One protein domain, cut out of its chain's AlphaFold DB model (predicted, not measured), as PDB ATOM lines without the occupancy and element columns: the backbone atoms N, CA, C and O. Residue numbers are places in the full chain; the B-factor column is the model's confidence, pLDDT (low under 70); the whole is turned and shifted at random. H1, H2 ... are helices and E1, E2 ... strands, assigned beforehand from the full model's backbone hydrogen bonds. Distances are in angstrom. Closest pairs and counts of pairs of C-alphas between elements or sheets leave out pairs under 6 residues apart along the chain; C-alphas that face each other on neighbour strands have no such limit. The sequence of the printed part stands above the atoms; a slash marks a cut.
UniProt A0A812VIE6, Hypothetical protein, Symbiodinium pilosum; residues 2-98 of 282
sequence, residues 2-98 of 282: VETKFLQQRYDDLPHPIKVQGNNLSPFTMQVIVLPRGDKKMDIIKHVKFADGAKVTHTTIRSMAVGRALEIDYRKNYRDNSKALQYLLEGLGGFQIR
ATOM      1  N   VAL A   2     -37.590  18.370  -8.167       81.25
ATOM      2  CA  VAL A   2     -37.798  17.142  -8.973       81.25
ATOM      3  C   VAL A   2     -37.573  17.384 -10.469       81.25
ATOM      4  O   VAL A   2     -36.805  16.659 -11.088       81.25
ATOM      5  N   GLU A   3     -38.178  18.430 -11.036       82.12
ATOM      6  CA  GLU A   3     -38.030  18.792 -12.454       82.12
ATOM      7  C   GLU A   3     -36.574  19.098 -12.840       82.12
ATOM      8  O   GLU A   3     -36.080  18.599 -13.845       82.12
ATOM      9  N   THR A   4     -35.845  19.831 -11.995       85.12
ATOM     10  CA  THR A   4     -34.423  20.144 -12.201       85.12
ATOM     11  C   THR A   4     -33.571  18.879 -12.273       85.12
ATOM     12  O   THR A   4     -32.783  18.720 -13.204       85.12
ATOM     13  N   LYS A   5     -33.759  17.946 -11.327       85.12
ATOM     14  CA  LYS A   5     -33.060  16.650 -11.328       85.12
ATOM     15  C   LYS A   5     -33.402  15.834 -12.574       85.12
ATOM     16  O   LYS A   5     -32.543  15.160 -13.131       85.12
ATOM     17  N   PHE A   6     -34.644  15.942 -13.036       84.81
ATOM     18  CA  PHE A   6     -35.131  15.259 -14.225       84.81
ATOM     19  C   PHE A   6     -34.487  15.772 -15.520       84.81
ATOM     20  O   PHE A   6     -34.050  14.970 -16.344       84.81
ATOM     21  N   LEU A   7     -34.380  17.096 -15.677       79.88
ATOM     22  CA  LEU A   7     -33.715  17.734 -16.820       79.88
ATOM     23  C   LEU A   7     -32.210  17.434 -16.856       79.88
ATOM     24  O   LEU A   7     -31.630  17.317 -17.930       79.88
ATOM     25  N   GLN A   8     -31.593  17.249 -15.687       85.25
ATOM     26  CA  GLN A   8     -30.198  16.816 -15.547       85.25
ATOM     27  C   GLN A   8     -30.009  15.296 -15.695       85.25
ATOM     28  O   GLN A   8     -28.895  14.814 -15.525       85.25
ATOM     29  N   GLN A   9     -31.080  14.537 -15.965       83.94
ATOM     30  CA  GLN A   9     -31.072  13.067 -16.050       83.94
ATOM     31  C   GLN A   9     -30.554  12.366 -14.777       83.94
ATOM     32  O   GLN A   9     -30.124  11.216 -14.809       83.94
ATOM     33  N   ARG A  10     -30.642  13.032 -13.621       86.31
ATOM     34  CA  ARG A  10     -30.249  12.495 -12.309       86.31
ATOM     35  C   ARG A  10     -31.393  11.684 -11.698       86.31
ATOM     36  O   ARG A  10     -31.961  12.053 -10.669       86.31
ATOM     37  N   TYR A  11     -31.778  10.600 -12.370       87.62
ATOM     38  CA  TYR A  11     -32.953   9.804 -11.997       87.62
ATOM     39  C   TYR A  11     -32.812   9.099 -10.639       87.62
ATOM     40  O   TYR A  11     -33.817   8.894  -9.952       87.62
ATOM     41  N   ASP A  12     -31.584   8.807 -10.212       85.88
ATOM     42  CA  ASP A  12     -31.293   8.190  -8.913       85.88
ATOM     43  C   ASP A  12     -31.508   9.133  -7.725       85.88
ATOM     44  O   ASP A  12     -31.712   8.673  -6.600       85.88
ATOM     45  N   ASP A  13     -31.527  10.444  -7.964       89.12
ATOM     46  CA  ASP A  13     -31.707  11.462  -6.923       89.12
ATOM     47  C   ASP A  13     -33.176  11.876  -6.743       89.12
ATOM     48  O   ASP A  13     -33.496  12.794  -5.973       89.12
ATOM     49  N   LEU A  14     -34.084  11.232  -7.481       89.44
ATOM     50  CA  LEU A  14     -35.520  11.467  -7.394       89.44
ATOM     51  C   LEU A  14     -36.109  10.851  -6.108       89.44
ATOM     52  O   LEU A  14     -35.567   9.888  -5.562       89.44
ATOM     53  N   PRO A  15     -37.235  11.382  -5.599       89.81
ATOM     54  CA  PRO A  15     -37.892  10.836  -4.412       89.81
ATOM     55  C   PRO A  15     -38.527   9.458  -4.669       89.81
ATOM     56  O   PRO A  15     -38.873   9.111  -5.802       89.81
ATOM     57  N   HIS A  16     -38.721   8.690  -3.591       80.94
ATOM     58  CA  HIS A  16     -39.121   7.271  -3.584       80.94
ATOM     59  C   HIS A  16     -40.623   7.003  -3.868       80.94
ATOM     60  O   HIS A  16     -41.273   6.179  -3.235       80.94
ATOM     61  N   PRO A  17     -41.239   7.657  -4.851       85.75
ATOM     62  CA  PRO A  17     -42.022   6.809  -5.765       85.75
ATOM     63  C   PRO A  17     -41.669   7.022  -7.241       85.75
ATOM     64  O   PRO A  17     -41.932   6.169  -8.094       85.75
ATOM     65  N   ILE A  18     -41.018   8.143  -7.538       90.19
ATOM     66  CA  ILE A  18     -40.651   8.554  -8.892       90.19
ATOM     67  C   ILE A  18     -39.313   7.930  -9.299       90.19
ATOM     68  O   ILE A  18     -39.131   7.577 -10.465       90.19
ATOM     69  N   LYS A  19     -38.408   7.739  -8.334       90.44
ATOM     70  CA  LYS A  19     -37.113   7.089  -8.533       90.44
ATOM     71  C   LYS A  19     -37.251   5.736  -9.237       90.44
ATOM     72  O   LYS A  19     -38.190   4.967  -8.994       90.44
ATOM     73  N   VAL A  20     -36.306   5.469 -10.131       86.94
ATOM     74  CA  VAL A  20     -36.111   4.160 -10.757       86.94
ATOM     75  C   VAL A  20     -35.227   3.329  -9.829       86.94
ATOM     76  O   VAL A  20     -34.276   3.855  -9.258       86.94
ATOM     77  N   GLN A  21     -35.584   2.067  -9.603       84.38
ATOM     78  CA  GLN A  21     -34.802   1.174  -8.745       84.38
ATOM     79  C   GLN A  21     -33.770   0.372  -9.555       84.38
ATOM     80  O   GLN A  21     -33.750   0.402 -10.783       84.38
ATOM     81  N   GLY A  22     -32.899  -0.349  -8.853       79.81
ATOM     82  CA  GLY A  22     -31.922  -1.234  -9.477       79.81
ATOM     83  C   GLY A  22     -30.723  -0.512 -10.093       79.81
ATOM     84  O   GLY A  22     -30.628   0.710 -10.107       79.81
ATOM     85  N   ASN A  23     -29.773  -1.311 -10.574       73.25
ATOM     86  CA  ASN A  23     -28.553  -0.830 -11.208       73.25
ATOM     87  C   ASN A  23     -28.675  -1.049 -12.721       73.25
ATOM     88  O   ASN A  23     -28.386  -2.138 -13.222       73.25
ATOM     89  N   ASN A  24     -29.195  -0.052 -13.438       78.06
ATOM     90  CA  ASN A  24     -29.301  -0.104 -14.892       78.06
ATOM     91  C   ASN A  24     -28.146   0.669 -15.536       78.06
ATOM     92  O   ASN A  24     -28.057   1.883 -15.403       78.06
ATOM     93  N   LEU A  25     -27.307  -0.041 -16.289       77.75
ATOM     94  CA  LEU A  25     -26.198   0.547 -17.044       77.75
ATOM     95  C   LEU A  25     -26.627   1.091 -18.416       77.75
ATOM     96  O   LEU A  25     -25.867   1.808 -19.059       77.75
ATOM     97  N   SER A  26     -27.822   0.729 -18.895       86.38
ATOM     98  CA  SER A  26     -28.291   1.135 -20.222       86.38
ATOM     99  C   SER A  26     -28.871   2.548 -20.189       86.38
ATOM    100  O   SER A  26     -29.793   2.778 -19.403       86.38
ATOM    101  N   PRO A  27     -28.427   3.472 -21.061       87.94
ATOM    102  CA  PRO A  27     -28.997   4.812 -21.140       87.94
ATOM    103  C   PRO A  27     -30.492   4.778 -21.470       87.94
ATOM    104  O   PRO A  27     -30.938   4.028 -22.346       87.94
ATOM    105  N   PHE A  28     -31.271   5.608 -20.782       91.06
ATOM    106  CA  PHE A  28     -32.704   5.750 -21.014       91.06
ATOM    107  C   PHE A  28     -33.158   7.182 -20.755       91.06
ATOM    108  O   PHE A  28     -32.521   7.927 -20.015       91.06
ATOM    109  N   THR A  29     -34.293   7.544 -21.337       90.94
ATOM    110  CA  THR A  29     -35.062   8.726 -20.961       90.94
ATOM    111  C   THR A  29     -36.333   8.283 -20.252       90.94
ATOM    112  O   THR A  29     -36.853   7.187 -20.475       90.94
ATOM    113  N   MET A  30     -36.838   9.125 -19.359       92.06
ATOM    114  CA  MET A  30     -38.076   8.863 -18.635       92.06
ATOM    115  C   MET A  30     -39.053  10.017 -18.840       92.06
ATOM    116  O   MET A  30     -38.647  11.151 -19.062       92.06
ATOM    117  N   GLN A  31     -40.346   9.738 -18.751       92.81
ATOM    118  CA  GLN A  31     -41.399  10.724 -18.531       92.81
ATOM    119  C   GLN A  31     -42.188  10.300 -17.297       92.81
ATOM    120  O   GLN A  31     -42.350   9.102 -17.045       92.81
ATOM    121  N   VAL A  32     -42.676  11.269 -16.529       94.38
ATOM    122  CA  VAL A  32     -43.430  11.018 -15.297       94.38
ATOM    123  C   VAL A  32     -44.737  11.778 -15.341       94.38
ATOM    124  O   VAL A  32     -44.752  12.976 -15.617       94.38
ATOM    125  N   ILE A  33     -45.828  11.083 -15.040       94.69
ATOM    126  CA  ILE A  33     -47.174  11.646 -14.950       94.69
ATOM    127  C   ILE A  33     -47.746  11.243 -13.596       94.69
ATOM    128  O   ILE A  33     -47.737  10.064 -13.241       94.69
ATOM    129  N   VAL A  34     -48.212  12.225 -12.833       94.31
ATOM    130  CA  VAL A  34     -48.768  12.054 -11.491       94.31
ATOM    131  C   VAL A  34     -50.222  12.504 -11.516       94.31
ATOM    132  O   VAL A  34     -50.516  13.688 -11.711       94.31
ATOM    133  N   LEU A  35     -51.125  11.547 -11.321       94.75
ATOM    134  CA  LEU A  35     -52.568  11.742 -11.390       94.75
ATOM    135  C   LEU A  35     -53.179  11.655  -9.986       94.75
ATOM    136  O   LEU A  35     -52.953  10.664  -9.288       94.75
ATOM    137  N   PRO A  36     -53.958  12.655  -9.545       92.94
ATOM    138  CA  PRO A  36     -54.689  12.561  -8.289       92.94
ATOM    139  C   PRO A  36     -55.856  11.575  -8.433       92.94
ATOM    140  O   PRO A  36     -56.634  11.662  -9.379       92.94
ATOM    141  N   ARG A  37     -56.007  10.654  -7.475       89.06
ATOM    142  CA  ARG A  37     -57.093   9.652  -7.454       89.06
ATOM    143  C   ARG A  37     -58.148   9.922  -6.363       89.06
ATOM    144  O   ARG A  37     -59.067   9.130  -6.185       89.06
ATOM    145  N   GLY A  38     -58.004  11.016  -5.611       83.12
ATOM    146  CA  GLY A  38     -58.817  11.357  -4.434       83.12
ATOM    147  C   GLY A  38     -57.952  11.573  -3.187       83.12
ATOM    148  O   GLY A  38     -56.740  11.767  -3.313       83.12
ATOM    149  N   ASP A  39     -58.556  11.534  -1.994       82.81
ATOM    150  CA  ASP A  39     -57.915  11.890  -0.717       82.81
ATOM    151  C   ASP A  39     -56.528  11.261  -0.525       82.81
ATOM    152  O   ASP A  39     -56.376  10.081  -0.198       82.81
ATOM    153  N   LYS A  40     -55.500  12.097  -0.728       85.06
ATOM    154  CA  LYS A  40     -54.071  11.800  -0.536       85.06
ATOM    155  C   LYS A  40     -53.544  10.582  -1.313       85.06
ATOM    156  O   LYS A  40     -52.472  10.077  -0.984       85.06
ATOM    157  N   LYS A  41     -54.248  10.120  -2.352       91.38
ATOM    158  CA  LYS A  41     -53.796   9.024  -3.226       91.38
ATOM    159  C   LYS A  41     -53.436   9.556  -4.606       91.38
ATOM    160  O   LYS A  41     -54.190  10.321  -5.206       91.38
ATOM    161  N   MET A  42     -52.287   9.119  -5.109       92.75
ATOM    162  CA  MET A  42     -51.787   9.478  -6.433       92.75
ATOM    163  C   MET A  42     -51.436   8.213  -7.208       92.75
ATOM    164  O   MET A  42     -50.806   7.311  -6.656       92.75
ATOM    165  N   ASP A  43     -51.804   8.179  -8.484       93.94
ATOM    166  CA  ASP A  43     -51.284   7.207  -9.438       93.94
ATOM    167  C   ASP A  43     -50.079   7.837 -10.154       93.94
ATOM    168  O   ASP A  43     -50.143   8.974 -10.624       93.94
ATOM    169  N   ILE A  44     -48.960   7.113 -10.212       94.31
ATOM    170  CA  ILE A  44     -47.722   7.583 -10.846       94.31
ATOM    171  C   ILE A  44     -47.411   6.673 -12.025       94.31
ATOM    172  O   ILE A  44     -47.170   5.477 -11.860       94.31
ATOM    173  N   ILE A  45     -47.378   7.262 -13.213       94.56
ATOM    174  CA  ILE A  45     -47.024   6.589 -14.458       94.56
ATOM    175  C   ILE A  45     -45.601   7.004 -14.820       94.56
ATOM    176  O   ILE A  45     -45.295   8.193 -14.928       94.56
ATOM    177  N   LYS A  46     -44.733   6.009 -15.016       93.56
ATOM    178  CA  LYS A  46     -43.349   6.186 -15.465       93.56
ATOM    179  C   LYS A  46     -43.210   5.563 -16.845       93.56
ATOM    180  O   LYS A  46     -43.271   4.344 -16.975       93.56
ATOM    181  N   HIS A  47     -43.043   6.396 -17.863       93.25
ATOM    182  CA  HIS A  47     -42.786   5.941 -19.224       93.25
ATOM    183  C   HIS A  47     -41.280   5.995 -19.475       93.25
ATOM    184  O   HIS A  47     -40.700   7.077 -19.532       93.25
ATOM    185  N   VAL A  48     -40.645   4.827 -19.564       91.88
ATOM    186  CA  VAL A  48     -39.198   4.683 -19.758       91.88
ATOM    187  C   VAL A  48     -38.926   4.271 -21.198       91.88
ATOM    188  O   VAL A  48     -39.484   3.284 -21.674       91.88
ATOM    189  N   LYS A  49     -38.046   5.009 -21.873       91.19
ATOM    190  CA  LYS A  49     -37.575   4.701 -23.220       91.19
ATOM    191  C   LYS A  49     -36.064   4.501 -23.193       91.19
ATOM    192  O   LYS A  49     -35.316   5.430 -22.905       91.19
ATOM    193  N   PHE A  50     -35.616   3.294 -23.509       91.12
ATOM    194  CA  PHE A  50     -34.191   2.996 -23.638       91.12
ATOM    195  C   PHE A  50     -33.619   3.582 -24.933       91.12
ATOM    196  O   PHE A  50     -34.351   3.781 -25.906       91.12
ATOM    197  N   ALA A  51     -32.320   3.881 -24.933       89.50
ATOM    198  CA  ALA A  51     -31.619   4.355 -26.121       89.50
ATOM    199  C   ALA A  51     -31.670   3.324 -27.263       89.50
ATOM    200  O   ALA A  51     -31.722   2.115 -27.025       89.50
ATOM    201  N   ASP A  52     -31.634   3.806 -28.507       85.56
ATOM    202  CA  ASP A  52     -31.671   2.939 -29.684       85.56
ATOM    203  C   ASP A  52     -30.493   1.948 -29.655       85.56
ATOM    204  O   ASP A  52     -29.342   2.319 -29.430       85.56
ATOM    205  N   GLY A  53     -30.793   0.660 -29.846       83.25
ATOM    206  CA  GLY A  53     -29.804  -0.423 -29.786       83.25
ATOM    207  C   GLY A  53     -29.458  -0.924 -28.377       83.25
ATOM    208  O   GLY A  53     -28.705  -1.895 -28.258       83.25
ATOM    209  N   ALA A  54     -30.013  -0.336 -27.312       87.25
ATOM    210  CA  ALA A  54     -29.816  -0.833 -25.952       87.25
ATOM    211  C   ALA A  54     -30.432  -2.233 -25.775       87.25
ATOM    212  O   ALA A  54     -31.606  -2.464 -26.066       87.25
ATOM    213  N   LYS A  55     -29.638  -3.175 -25.253       86.44
ATOM    214  CA  LYS A  55     -30.092  -4.529 -24.912       86.44
ATOM    215  C   LYS A  55     -30.397  -4.595 -23.421       86.44
ATOM    216  O   LYS A  55     -29.487  -4.729 -22.609       86.44
ATOM    217  N   VAL A  56     -31.677  -4.517 -23.067       87.75
ATOM    218  CA  VAL A  56     -32.125  -4.557 -21.670       87.75
ATOM    219  C   VAL A  56     -32.883  -5.850 -21.410       87.75
ATOM    220  O   VAL A  56     -33.791  -6.212 -22.153       87.75
ATOM    221  N   THR A  57     -32.502  -6.564 -20.353       89.31
ATOM    222  CA  THR A  57     -33.181  -7.809 -19.985       89.31
ATOM    223  C   THR A  57     -34.493  -7.518 -19.260       89.31
ATOM    224  O   THR A  57     -34.619  -6.540 -18.522       89.31
ATOM    225  N   HIS A  58     -35.463  -8.416 -19.396       87.88
ATOM    226  CA  HIS A  58     -36.732  -8.320 -18.676       87.88
ATOM    227  C   HIS A  58     -36.549  -8.313 -17.142       87.88
ATOM    228  O   HIS A  58     -37.273  -7.611 -16.435       87.88
ATOM    229  N   THR A  59     -35.541  -9.021 -16.618       89.50
ATOM    230  CA  THR A  59     -35.180  -8.992 -15.190       89.50
ATOM    231  C   THR A  59     -34.736  -7.595 -14.754       89.50
ATOM    232  O   THR A  59     -35.200  -7.101 -13.726       89.50
ATOM    233  N   THR A  60     -33.909  -6.923 -15.563       89.44
ATOM    234  CA  THR A  60     -33.496  -5.532 -15.322       89.44
ATOM    235  C   THR A  60     -34.711  -4.605 -15.294       89.44
ATOM    236  O   THR A  60     -34.882  -3.866 -14.327       89.44
ATOM    237  N   ILE A  61     -35.613  -4.704 -16.277       89.31
ATOM    238  CA  ILE A  61     -36.829  -3.872 -16.346       89.31
ATOM    239  C   ILE A  61     -37.703  -4.058 -15.099       89.31
ATOM    240  O   ILE A  61     -38.174  -3.081 -14.517       89.31
ATOM    241  N   ARG A  62     -37.896  -5.302 -14.641       89.81
ATOM    242  CA  ARG A  62     -38.655  -5.571 -13.410       89.81
ATOM    243  C   ARG A  62     -37.976  -4.992 -12.174       89.81
ATOM    244  O   ARG A  62     -38.670  -4.429 -11.337       89.81
ATOM    245  N   SER A  63     -36.648  -5.081 -12.080       89.75
ATOM    246  CA  SER A  63     -35.885  -4.491 -10.969       89.75
ATOM    247  C   SER A  63     -35.931  -2.958 -10.943       89.75
ATOM    248  O   SER A  63     -35.754  -2.355  -9.889       89.75
ATOM    249  N   MET A  64     -36.204  -2.332 -12.093       89.12
ATOM    250  CA  MET A  64     -36.353  -0.884 -12.236       89.12
ATOM    251  C   MET A  64     -37.724  -0.360 -11.805       89.12
ATOM    252  O   MET A  64     -37.866   0.818 -11.455       89.12
ATOM    253  N   ALA A  65     -38.744  -1.214 -11.844       88.75
ATOM    254  CA  ALA A  65     -40.118  -0.817 -11.608       88.75
ATOM    255  C   ALA A  65     -40.410  -0.645 -10.112       88.75
ATOM    256  O   ALA A  65     -40.162  -1.525  -9.296       88.75
ATOM    257  N   VAL A  66     -41.040   0.480  -9.771       88.25
ATOM    258  CA  VAL A  66     -41.739   0.635  -8.489       88.25
ATOM    259  C   VAL A  66     -43.214   0.441  -8.799       88.25
ATOM    260  O   VAL A  66     -43.815   1.293  -9.454       88.25
ATOM    261  N   GLY A  67     -43.770  -0.702  -8.398       89.19
ATOM    262  CA  GLY A  67     -45.131  -1.109  -8.750       89.19
ATOM    263  C   GLY A  67     -45.180  -2.059  -9.949       89.19
ATOM    264  O   GLY A  67     -44.348  -2.955 -10.085       89.19
ATOM    265  N   ARG A  68     -46.197  -1.904 -10.804       90.56
ATOM    266  CA  ARG A  68     -46.451  -2.815 -11.929       90.56
ATOM    267  C   ARG A  68     -45.688  -2.374 -13.179       90.56
ATOM    268  O   ARG A  68     -45.972  -1.315 -13.729       90.56
ATOM    269  N   ALA A  69     -44.779  -3.221 -13.658       91.00
ATOM    270  CA  ALA A  69     -44.147  -3.054 -14.965       91.00
ATOM    271  C   ALA A  69     -45.121  -3.438 -16.092       91.00
ATOM    272  O   ALA A  69     -45.811  -4.456 -15.998       91.00
ATOM    273  N   LEU A  70     -45.159  -2.628 -17.149       90.75
ATOM    274  CA  LEU A  70     -45.937  -2.862 -18.364       90.75
ATOM    275  C   LEU A  70     -45.049  -2.612 -19.584       90.75
ATOM    276  O   LEU A  70     -44.187  -1.736 -19.556       90.75
ATOM    277  N   GLU A  71     -45.286  -3.376 -20.645       89.94
ATOM    278  CA  GLU A  71     -44.643  -3.212 -21.946       89.94
ATOM    279  C   GLU A  71     -45.647  -2.640 -22.948       89.94
ATOM    280  O   GLU A  71     -46.842  -2.938 -22.887       89.94
ATOM    281  N   ILE A  72     -45.154  -1.812 -23.868       89.19
ATOM    282  CA  ILE A  72     -45.950  -1.238 -24.948       89.19
ATOM    283  C   ILE A  72     -45.571  -1.948 -26.244       89.19
ATOM    284  O   ILE A  72     -44.488  -1.729 -26.784       89.19
ATOM    285  N   ASP A  73     -46.477  -2.782 -26.750       87.38
ATOM    286  CA  ASP A  73     -46.332  -3.411 -28.062       87.38
ATOM    287  C   ASP A  73     -46.741  -2.425 -29.166       87.38
ATOM    288  O   ASP A  73     -47.921  -2.227 -29.467       87.38
ATOM    289  N   TYR A  74     -45.743  -1.798 -29.787       84.69
ATOM    290  CA  TYR A  74     -45.946  -0.874 -30.899       84.69
ATOM    291  C   TYR A  74     -46.226  -1.565 -32.245       84.69
ATOM    292  O   TYR A  74     -46.577  -0.874 -33.212       84.69
ATOM    293  N   ARG A  75     -46.094  -2.895 -32.343       87.56
ATOM    294  CA  ARG A  75     -46.230  -3.675 -33.586       87.56
ATOM    295  C   ARG A  75     -45.466  -3.042 -34.766       87.56
ATOM    296  O   ARG A  75     -44.365  -2.526 -34.611       87.56
ATOM    297  N   LYS A  76     -46.051  -3.081 -35.971       86.62
ATOM    298  CA  LYS A  76     -45.448  -2.576 -37.217       86.62
ATOM    299  C   LYS A  76     -45.436  -1.043 -37.328       86.62
ATOM    300  O   LYS A  76     -44.634  -0.503 -38.080       86.62
ATOM    301  N   ASN A  77     -46.278  -0.331 -36.573       86.12
ATOM    302  CA  ASN A  77     -46.502   1.111 -36.740       86.12
ATOM    303  C   ASN A  77     -45.862   1.931 -35.612       86.12
ATOM    304  O   ASN A  77     -46.506   2.789 -35.013       86.12
ATOM    305  N   TYR A  78     -44.580   1.686 -35.319       84.19
ATOM    306  CA  TYR A  78     -43.876   2.331 -34.203       84.19
ATOM    307  C   TYR A  78     -43.985   3.861 -34.191       84.19
ATOM    308  O   TYR A  78     -44.207   4.444 -33.131       84.19
ATOM    309  N   ARG A  79     -43.887   4.525 -35.351       83.50
ATOM    310  CA  ARG A  79     -43.948   5.995 -35.432       83.50
ATOM    311  C   ARG A  79     -45.318   6.544 -35.037       83.50
ATOM    312  O   ARG A  79     -45.391   7.446 -34.204       83.50
ATOM    313  N   ASP A  80     -46.384   6.001 -35.611       86.56
ATOM    314  CA  ASP A  80     -47.741   6.497 -35.372       86.56
ATOM    315  C   ASP A  80     -48.252   6.072 -33.999       86.56
ATOM    316  O   ASP A  80     -48.838   6.885 -33.287       86.56
ATOM    317  N   ASN A  81     -47.923   4.857 -33.559       88.19
ATOM    318  CA  ASN A  81     -48.289   4.380 -32.230       88.19
ATOM    319  C   ASN A  81     -47.528   5.127 -31.121       88.19
ATOM    320  O   ASN A  81     -48.105   5.401 -30.074       88.19
ATOM    321  N   SER A  82     -46.272   5.538 -31.355       88.44
ATOM    322  CA  SER A  82     -45.545   6.416 -30.421       88.44
ATOM    323  C   SER A  82     -46.206   7.790 -30.301       88.44
ATOM    324  O   SER A  82     -46.321   8.326 -29.200       88.44
ATOM    325  N   LYS A  83     -46.679   8.361 -31.420       90.06
ATOM    326  CA  LYS A  83     -47.441   9.620 -31.407       90.06
ATOM    327  C   LYS A  83     -48.783   9.455 -30.698       90.06
ATOM    328  O   LYS A  83     -49.142  10.317 -29.906       90.06
ATOM    329  N   ALA A  84     -49.498   8.358 -30.950       90.31
ATOM    330  CA  ALA A  84     -50.774   8.066 -30.308       90.31
ATOM    331  C   ALA A  84     -50.615   7.890 -28.792       90.31
ATOM    332  O   ALA A  84     -51.362   8.494 -28.026       90.31
ATOM    333  N   LEU A  85     -49.601   7.139 -28.349       92.12
ATOM    334  CA  LEU A  85     -49.273   7.018 -26.930       92.12
ATOM    335  C   LEU A  85     -48.973   8.385 -26.328       92.12
ATOM    336  O   LEU A  85     -49.545   8.731 -25.300       92.12
ATOM    337  N   GLN A  86     -48.095   9.162 -26.965       93.31
ATOM    338  CA  GLN A  86     -47.770  10.490 -26.471       93.31
ATOM    339  C   GLN A  86     -49.048  11.328 -26.349       93.31
ATOM    340  O   GLN A  86     -49.287  11.875 -25.285       93.31
ATOM    341  N   TYR A  87     -49.915  11.342 -27.363       92.12
ATOM    342  CA  TYR A  87     -51.185  12.073 -27.341       92.12
ATOM    343  C   TYR A  87     -52.059  11.680 -26.144       92.12
ATOM    344  O   TYR A  87     -52.564  12.552 -25.438       92.12
ATOM    345  N   LEU A  88     -52.173  10.376 -25.867       92.44
ATOM    346  CA  LEU A  88     -52.885   9.868 -24.694       92.44
ATOM    347  C   LEU A  88     -52.254  10.375 -23.394       92.44
ATOM    348  O   LEU A  88     -52.968  10.887 -22.539       92.44
ATOM    349  N   LEU A  89     -50.929  10.279 -23.262       92.19
ATOM    350  CA  LEU A  89     -50.200  10.734 -22.077       92.19
ATOM    351  C   LEU A  89     -50.365  12.242 -21.837       92.19
ATOM    352  O   LEU A  89     -50.562  12.664 -20.697       92.19
ATOM    353  N   GLU A  90     -50.336  13.056 -22.896       91.44
ATOM    354  CA  GLU A  90     -50.585  14.500 -22.795       91.44
ATOM    355  C   GLU A  90     -52.023  14.804 -22.349       91.44
ATOM    356  O   GLU A  90     -52.241  15.766 -21.612       91.44
ATOM    357  N   GLY A  91     -52.986  13.962 -22.737       91.94
ATOM    358  CA  GLY A  91     -54.400  14.098 -22.386       91.94
ATOM    359  C   GLY A  91     -54.773  13.688 -20.956       91.94
ATOM    360  O   GLY A  91     -55.866  14.024 -20.508       91.94
ATOM    361  N   LEU A  92     -53.896  13.000 -20.213       90.62
ATOM    362  CA  LEU A  92     -54.203  12.517 -18.855       90.62
ATOM    363  C   LEU A  92     -54.314  13.635 -17.800       90.62
ATOM    364  O   LEU A  92     -54.850  13.403 -16.718       90.62
ATOM    365  N   GLY A  93     -53.811  14.841 -18.086       88.31
ATOM    366  CA  GLY A  93     -53.754  15.936 -17.113       88.31
ATOM    367  C   GLY A  93     -52.812  15.648 -15.933       88.31
ATOM    368  O   GLY A  93     -51.844  14.895 -16.062       88.31
ATOM    369  N   GLY A  94     -53.072  16.269 -14.780       91.19
ATOM    370  CA  GLY A  94     -52.238  16.129 -13.580       91.19
ATOM    371  C   GLY A  94     -50.862  16.800 -13.691       91.19
ATOM    372  O   GLY A  94     -50.619  17.629 -14.570       91.19
ATOM    373  N   PHE A  95     -49.955  16.457 -12.774       92.06
ATOM    374  CA  PHE A  95     -48.578  16.951 -12.814       92.06
ATOM    375  C   PHE A  95     -47.747  16.076 -13.754       92.06
ATOM    376  O   PHE A  95     -47.692  14.860 -13.582       92.06
ATOM    377  N   GLN A  96     -47.092  16.685 -14.742       93.44
ATOM    378  CA  GLN A  96     -46.359  15.955 -15.773       93.44
ATOM    379  C   GLN A  96     -44.957  16.526 -15.974       93.44
ATOM    380  O   GLN A  96     -44.794  17.728 -16.172       93.44
ATOM    381  N   ILE A  97     -43.958  15.646 -16.025       91.06
ATOM    382  CA  ILE A  97     -42.608  15.947 -16.505       91.06
ATOM    383  C   ILE A  97     -42.394  15.123 -17.772       91.06
ATOM    384  O   ILE A  97     -42.315  13.892 -17.729       91.06
ATOM    385  N   ARG A  98     -42.339  15.804 -18.918       88.62
ATOM    386  CA  ARG A  98     -42.324  15.170 -20.241       88.62
ATOM    387  C   ARG A  98     -41.010  15.437 -20.960       88.62
ATOM    388  O   ARG A  98     -40.581  16.576 -21.077       88.62
TER     389      ARG A  98
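Overview. This is residues 2 to 98 of the 282 residues of the protein "Hypothetical protein" of Symbiodinium pilosum (UniProt A0A812VIE6). A long hairpin of two strands, E1 and E2, runs through the middle, and the short strand E3 lies beside E1 to make a narrow sheet. Three helices are set separately around it: H1 by E3, H3 grazing the sheet with residues 86 to 90, and H2 off the sheet. The printed part has 97 residues, in the order H1 E1 E2 H2 H3 E3; the antiparallel sheet runs E2 E1 E3, and the class is mixed, helices and strands. It is compact, with a radius of gyration of the C-alphas of 13.9 A and spans of 40 by 31 by 25 A.

Along the chain. H1 is residues 2 to 7, from C-alpha 2 at (-37.798, 17.142, -8.973). E1, residues 28 to 38, is 31.4 A long, and E2, residues 41 to 50, is 28.9 A. H2 is residues 58 to 64. H3, residues 78 to 91, is 19.7 A long. E3, residues 95 to 97, ends with C-alpha 97 at (-42.608, 15.947, -16.505).

Arrangement. The hairpin E1 and E2 is antiparallel at 165 degrees, with N 33 and O 45 2.9 A apart, within hydrogen-bond range. E3 is antiparallel to E1 at 179 degrees, with N 34 and O 95 at 2.8 A. E2, H2 H3 and E3 form a split strand-helix-strand unit, two strands running the same way with E1 between them; its crossover is right-handed. H1 is on the sheet; the closest C-alphas of H1 and E3 are those of Glu 3 and Ile 97, 6.7 A apart. H3 only grazes the sheet; its closest C-alpha to E1 is that of Leu 89, 7.8 A from Ile 33. H2 is not on the sheet and is apart from H3. In H1, H2 and H3 every O i to N i+4 pair is within hydrogen-bond range.

Size, cuts and confidence. The C-alphas farthest apart are those of Asp 39 and Gly 53, 42.3 A. The links H1 to E1 and H2 to H3 are long, and residues 75 to 80, of which 78 to 80 belong to H3, stand free. The printed part has no cut, and no printed residue is under 70 in pLDDT.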